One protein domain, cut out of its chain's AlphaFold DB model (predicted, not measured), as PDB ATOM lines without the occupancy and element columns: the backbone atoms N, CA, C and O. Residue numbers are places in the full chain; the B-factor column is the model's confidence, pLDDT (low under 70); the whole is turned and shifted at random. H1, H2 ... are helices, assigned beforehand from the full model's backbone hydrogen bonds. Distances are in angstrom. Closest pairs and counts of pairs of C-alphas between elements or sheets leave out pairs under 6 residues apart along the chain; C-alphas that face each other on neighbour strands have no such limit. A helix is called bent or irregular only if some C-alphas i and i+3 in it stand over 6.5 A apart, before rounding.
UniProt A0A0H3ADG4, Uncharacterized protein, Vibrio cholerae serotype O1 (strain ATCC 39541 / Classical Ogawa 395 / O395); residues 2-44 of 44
ATOM      1  N   ARG A   2     -30.584  -8.976 -30.090       65.62
ATOM      2  CA  ARG A   2     -31.511  -8.696 -28.962       65.62
ATOM      3  C   ARG A   2     -31.525  -7.239 -28.494       65.62
ATOM      4  O   ARG A   2     -32.579  -6.622 -28.480       65.62
ATOM      5  N   ARG A   3     -30.352  -6.660 -28.220       65.00
ATOM      6  CA  ARG A   3     -30.213  -5.261 -27.766       65.00
ATOM      7  C   ARG A   3     -30.709  -4.205 -28.763       65.00
ATOM      8  O   ARG A   3     -30.835  -3.051 -28.388       65.00
ATOM      9  N   HIS A   4     -30.944  -4.576 -30.020       75.69
ATOM     10  CA  HIS A   4     -31.515  -3.663 -31.006       75.69
ATOM     11  C   HIS A   4     -33.039  -3.570 -30.858       75.69
ATOM     12  O   HIS A   4     -33.592  -2.479 -30.917       75.69
ATOM     13  N   TYR A   5     -33.698  -4.706 -30.605       76.00
ATOM     14  CA  TYR A   5     -35.157  -4.791 -30.520       76.00
ATOM     15  C   TYR A   5     -35.700  -4.687 -29.088       76.00
ATOM     16  O   TYR A   5     -36.788  -4.157 -28.891       76.00
ATOM     17  N   LEU A   6     -34.958  -5.178 -28.092       81.44
ATOM     18  CA  LEU A   6     -35.348  -5.216 -26.676       81.44
ATOM     19  C   LEU A   6     -34.154  -4.818 -25.785       81.44
ATOM     20  O   LEU A   6     -33.627  -5.651 -25.052       81.44
ATOM     21  N   PRO A   7     -33.660  -3.565 -25.858       79.25
ATOM     22  CA  PRO A   7     -32.434  -3.137 -25.168       79.25
ATOM     23  C   PRO A   7     -32.494  -3.237 -23.639       79.25
ATOM     24  O   PRO A   7     -31.456  -3.439 -23.014       79.25
ATOM     25  N   ASN A   8     -33.688  -3.114 -23.055       84.31
ATOM     26  CA  ASN A   8     -33.890  -3.021 -21.606       84.31
ATOM     27  C   ASN A   8     -34.392  -4.322 -20.966       84.31
ATOM     28  O   ASN A   8     -34.603  -4.355 -19.758       84.31
ATOM     29  N   GLU A   9     -34.623  -5.373 -21.757       80.69
ATOM     30  CA  GLU A   9     -35.034  -6.674 -21.219       80.69
ATOM     31  C   GLU A   9     -33.803  -7.494 -20.802       80.69
ATOM     32  O   GLU A   9     -32.681  -7.216 -21.243       80.69
ATOM     33  N   ASP A  10     -33.991  -8.495 -19.950       81.69
ATOM     34  CA  ASP A  10     -32.952  -9.457 -19.581       81.69
ATOM     35  C   ASP A  10     -32.748 -10.526 -20.677       81.69
ATOM     36  O   ASP A  10     -33.396 -10.519 -21.729       81.69
ATOM     37  N   ASP A  11     -31.781 -11.419 -20.463       82.25
ATOM     38  CA  ASP A  11     -31.453 -12.507 -21.393       82.25
ATOM     39  C   ASP A  11     -32.300 -13.770 -21.126       82.25
ATOM     40  O   ASP A  11     -31.870 -14.887 -21.419       82.25
ATOM     41  N   ASP A  12     -33.511 -13.603 -20.580       90.88
ATOM     42  CA  ASP A  12     -34.462 -14.701 -20.425       90.88
ATOM     43  C   ASP A  12     -34.752 -15.347 -21.804       90.88
ATOM     44  O   ASP A  12     -34.935 -14.633 -22.806       90.88
ATOM     45  N   PRO A  13     -34.805 -16.693 -21.893       89.56
ATOM     46  CA  PRO A  13     -35.173 -17.412 -23.110       89.56
ATOM     47  C   PRO A  13     -36.393 -16.850 -23.858       89.56
ATOM     48  O   PRO A  13     -36.398 -16.837 -25.092       89.56
ATOM     49  N   GLN A  14     -37.418 -16.358 -23.158       90.56
ATOM     50  CA  GLN A  14     -38.598 -15.771 -23.796       90.56
ATOM     51  C   GLN A  14     -38.287 -14.439 -24.495       90.56
ATOM     52  O   GLN A  14     -38.755 -14.198 -25.613       90.56
ATOM     53  N   ASN A  15     -37.467 -13.592 -23.879       87.06
ATOM     54  CA  ASN A  15     -37.089 -12.289 -24.430       87.06
ATOM     55  C   ASN A  15     -36.125 -12.455 -25.616       87.06
ATOM     56  O   ASN A  15     -36.220 -11.738 -26.619       87.06
ATOM     57  N   LEU A  16     -35.268 -13.479 -25.576       85.75
ATOM     58  CA  LEU A  16     -34.454 -13.900 -26.719       85.75
ATOM     59  C   LEU A  16     -35.314 -14.374 -27.899       85.75
ATOM     60  O   LEU A  16     -35.109 -13.918 -29.027       85.75
ATOM     61  N   ALA A  17     -36.302 -15.239 -27.649       89.75
ATOM     62  CA  ALA A  17     -37.219 -15.710 -28.685       89.75
ATOM     63  C   ALA A  17     -38.016 -14.553 -29.313       89.75
ATOM     64  O   ALA A  17     -38.153 -14.486 -30.537       89.75
ATOM     65  N   ARG A  18     -38.477 -13.593 -28.496       89.12
ATOM     66  CA  ARG A  18     -39.172 -12.388 -28.973       89.12
ATOM     67  C   ARG A  18     -38.275 -11.528 -29.861       89.12
ATOM     68  O   ARG A  18     -38.713 -11.097 -30.924       89.12
ATOM     69  N   ALA A  19     -37.021 -11.306 -29.470       90.25
ATOM     70  CA  ALA A  19     -36.078 -10.552 -30.291       90.25
ATOM     71  C   ALA A  19     -35.789 -11.226 -31.639       90.25
ATOM     72  O   ALA A  19     -35.692 -10.538 -32.652       90.25
ATOM     73  N   LEU A  20     -35.666 -12.557 -31.665       90.06
ATOM     74  CA  LEU A  20     -35.492 -13.313 -32.909       90.06
ATOM     75  C   LEU A  20     -36.726 -13.216 -33.811       90.06
ATOM     76  O   LEU A  20     -36.595 -13.062 -35.024       90.06
ATOM     77  N   TRP A  21     -37.925 -13.275 -33.228       92.44
ATOM     78  CA  TRP A  21     -39.166 -13.093 -33.974       92.44
ATOM     79  C   TRP A  21     -39.275 -11.685 -34.576       92.44
ATOM     80  O   TRP A  21     -39.610 -11.554 -35.752       92.44
ATOM     81  N   LEU A  22     -38.931 -10.645 -33.809       91.62
ATOM     82  CA  LEU A  22     -38.915  -9.259 -34.294       91.62
ATOM     83  C   LEU A  22     -37.910  -9.057 -35.434       91.62
ATOM     84  O   LEU A  22     -38.248  -8.421 -36.428       91.62
ATOM     85  N   ASP A  23     -36.714  -9.642 -35.322       92.62
ATOM     86  CA  ASP A  23     -35.697  -9.590 -36.380       92.62
ATOM     87  C   ASP A  23     -36.176 -10.256 -37.675       92.62
ATOM     88  O   ASP A  23     -35.997  -9.719 -38.766       92.62
ATOM     89  N   LYS A  24     -36.835 -11.413 -37.561       93.88
ATOM     90  CA  LYS A  24     -37.432 -12.092 -38.712       93.88
ATOM     91  C   LYS A  24     -38.530 -11.240 -39.358       93.88
ATOM     92  O   LYS A  24     -38.542 -11.087 -40.576       93.88
ATOM     93  N   LEU A  25     -39.422 -10.673 -38.548       94.56
ATOM     94  CA  LEU A  25     -40.531  -9.848 -39.023       94.56
ATOM     95  C   LEU A  25     -40.046  -8.589 -39.756       94.56
ATOM     96  O   LEU A  25     -40.653  -8.182 -40.745       94.56
ATOM     97  N   GLU A  26     -38.974  -7.957 -39.275       94.38
ATOM     98  CA  GLU A  26     -38.374  -6.790 -39.931       94.38
ATOM     99  C   GLU A  26     -37.865  -7.150 -41.331       94.38
ATOM    100  O   GLU A  26     -38.248  -6.495 -42.302       94.38
ATOM    101  N   LYS A  27     -37.122  -8.254 -41.457       94.06
ATOM    102  CA  LYS A  27     -36.616  -8.739 -42.749       94.06
ATOM    103  C   LYS A  27     -37.736  -9.028 -43.739       94.06
ATOM    104  O   LYS A  27     -37.655  -8.593 -44.885       94.06
ATOM    105  N   GLU A  28     -38.795  -9.705 -43.294       96.38
ATOM    106  CA  GLU A  28     -39.964  -9.996 -44.133       96.38
ATOM    107  C   GLU A  28     -40.634  -8.704 -44.619       96.38
ATOM    108  O   GLU A  28     -40.939  -8.557 -45.801       96.38
ATOM    109  N   ARG A  29     -40.827  -7.719 -43.732       96.12
ATOM    110  CA  ARG A  29     -41.402  -6.415 -44.106       96.12
ATOM    111  C   ARG A  29     -40.540  -5.678 -45.121       96.12
ATOM    112  O   ARG A  29     -41.080  -5.120 -46.078       96.12
ATOM    113  N   THR A  30     -39.227  -5.681 -44.920       96.94
ATOM    114  CA  THR A  30     -38.272  -5.046 -45.827       96.94
ATOM    115  C   THR A  30     -38.285  -5.732 -47.194       96.94
ATOM    116  O   THR A  30     -38.369  -5.049 -48.215       96.94
ATOM    117  N   GLU A  31     -38.326  -7.065 -47.238       97.12
ATOM    118  CA  GLU A  31     -38.480  -7.829 -48.479       97.12
ATOM    119  C   GLU A  31     -39.773  -7.457 -49.221       97.12
ATOM    120  O   GLU A  31     -39.729  -7.090 -50.397       97.12
ATOM    121  N   TYR A  32     -40.921  -7.455 -48.534       97.44
ATOM    122  CA  TYR A  32     -42.197  -7.057 -49.135       97.44
ATOM    123  C   TYR A  32     -42.179  -5.624 -49.669       97.44
ATOM    124  O   TYR A  32     -42.697  -5.362 -50.760       97.44
ATOM    125  N   ALA A  33     -41.588  -4.688 -48.924       97.19
ATOM    126  CA  ALA A  33     -41.483  -3.295 -49.339       97.19
ATOM    127  C   ALA A  33     -40.645  -3.154 -50.618       97.19
ATOM    128  O   ALA A  33     -41.077  -2.493 -51.567       97.19
ATOM    129  N   VAL A  34     -39.492  -3.827 -50.676       96.88
ATOM    130  CA  VAL A  34     -38.609  -3.844 -51.852       96.88
ATOM    131  C   VAL A  34     -39.312  -4.480 -53.049       96.88
ATOM    132  O   VAL A  34     -39.357  -3.874 -54.120       96.88
ATOM    133  N   MET A  35     -39.937  -5.646 -52.874       96.25
ATOM    134  CA  MET A  35     -40.676  -6.325 -53.943       96.25
ATOM    135  C   MET A  35     -41.832  -5.473 -54.473       96.25
ATOM    136  O   MET A  35     -42.046  -5.399 -55.685       96.25
ATOM    137  N   SER A  36     -42.561  -4.783 -53.589       95.88
ATOM    138  CA  SER A  36     -43.629  -3.857 -53.975       95.88
ATOM    139  C   SER A  36     -43.085  -2.668 -54.772       95.88
ATOM    140  O   SER A  36     -43.662  -2.300 -55.798       95.88
ATOM    141  N   ALA A  37     -41.962  -2.088 -54.340       95.31
ATOM    142  CA  ALA A  37     -41.319  -0.970 -55.022       95.31
ATOM    143  C   ALA A  37     -40.818  -1.361 -56.421       95.31
ATOM    144  O   ALA A  37     -41.136  -0.676 -57.392       95.31
ATOM    145  N   ILE A  38     -40.120  -2.495 -56.539       95.88
ATOM    146  CA  ILE A  38     -39.672  -3.059 -57.822       95.88
ATOM    147  C   ILE A  38     -40.878  -3.319 -58.728       95.88
ATOM    148  O   ILE A  38     -40.911  -2.858 -59.867       95.88
ATOM    149  N   SER A  39     -41.912  -3.985 -58.209       95.81
ATOM    150  CA  SER A  39     -43.127  -4.278 -58.976       95.81
ATOM    151  C   SER A  39     -43.782  -3.011 -59.522       95.81
ATOM    152  O   SER A  39     -44.241  -3.015 -60.656       95.81
ATOM    153  N   LYS A  40     -43.821  -1.921 -58.743       94.69
ATOM    154  CA  LYS A  40     -44.349  -0.623 -59.195       94.69
ATOM    155  C   LYS A  40     -43.453   0.041 -60.237       94.69
ATOM    156  O   LYS A  40     -43.974   0.636 -61.171       94.69
ATOM    157  N   LEU A  41     -42.135  -0.063 -60.084       95.00
ATOM    158  CA  LEU A  41     -41.167   0.546 -60.995       95.00
ATOM    159  C   LEU A  41     -41.224  -0.078 -62.397       95.00
ATOM    160  O   LEU A  41     -41.099   0.637 -63.389       95.00
ATOM    161  N   PHE A  42     -41.435  -1.394 -62.475       93.31
ATOM    162  CA  PHE A  42     -41.425  -2.142 -63.736       93.31
ATOM    163  C   PHE A  42     -42.816  -2.461 -64.310       93.31
ATOM    164  O   PHE A  42     -42.890  -2.958 -65.429       93.31
ATOM    165  N   LYS A  43     -43.923  -2.146 -63.616       78.06
ATOM    166  CA  LYS A  43     -45.312  -2.276 -64.128       78.06
ATOM    167  C   LYS A  43     -45.704  -1.196 -65.157       78.06
ATOM    168  O   LYS A  43     -46.846  -0.740 -65.169       78.06
ATOM    169  N   ARG A  44     -44.756  -0.762 -65.985       56.22
ATOM    170  CA  ARG A  44     -44.998   0.220 -67.045       56.22
ATOM    171  C   ARG A  44     -45.719  -0.404 -68.235       56.22
ATOM    172  O   ARG A  44     -45.416  -1.575 -68.544       56.22
TER     173      ARG A  44
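This is residues 2 to 44 of the 44 residues of an uncharacterized protein of Vibrio cholerae serotype O1 (strain ATCC 39541 / Classical Ogawa 395 / O395) (UniProt A0A0H3ADG4). One long, straight helix, H2, makes nearly the whole length of this rod, and a short hook at one end, made of the tiny helix H1 and the link after it, folds back beside the first part of H2. The rest of H2 sticks out alone, with residues 24 to 44 standing free. The printed part has 43 residues with two named helices, H1 then H2, and no named strand; the class is all helix. The whole is extended, with a radius of gyration of the C-alphas of 15.3 A and spans of 50 by 14 by 6 A.

Begin at H1, residues 2 to 5, and look from there to H2, residues 13 to 42. The two touch, with 6 pairs of C-alphas within 8 A, and H2 does so with residues 16 to 23 alone. Their closest C-alphas are those of Arg 2 and Ala 19, 5.1 A apart. In H2 every pair of O of residue i and N of residue i+4 is within hydrogen-bond range, while H1 is too short for such a pair and has its 1 pair of O i and N i+3 within range.

Find C-alpha 2 at (-31.511, -8.696, -28.962), where H1 begins; it ends at Tyr 5. Seven residues, a short link, bring you to C-alpha 13 at (-35.173, -17.412, -23.110), where H2 begins. From there H2 runs 43.8 A to C-alpha 42 at (-41.425, -2.142, -63.736), and it is not bent.

The two C-alphas farthest apart are those of Asp 12 and Arg 44, at 50.1 A. The printed part has no cut, and Arg 44 is the chain's last residue. The mean pLDDT of the printed part is 88.4; look for values under 70 at residues 2 to 3 and residue 44.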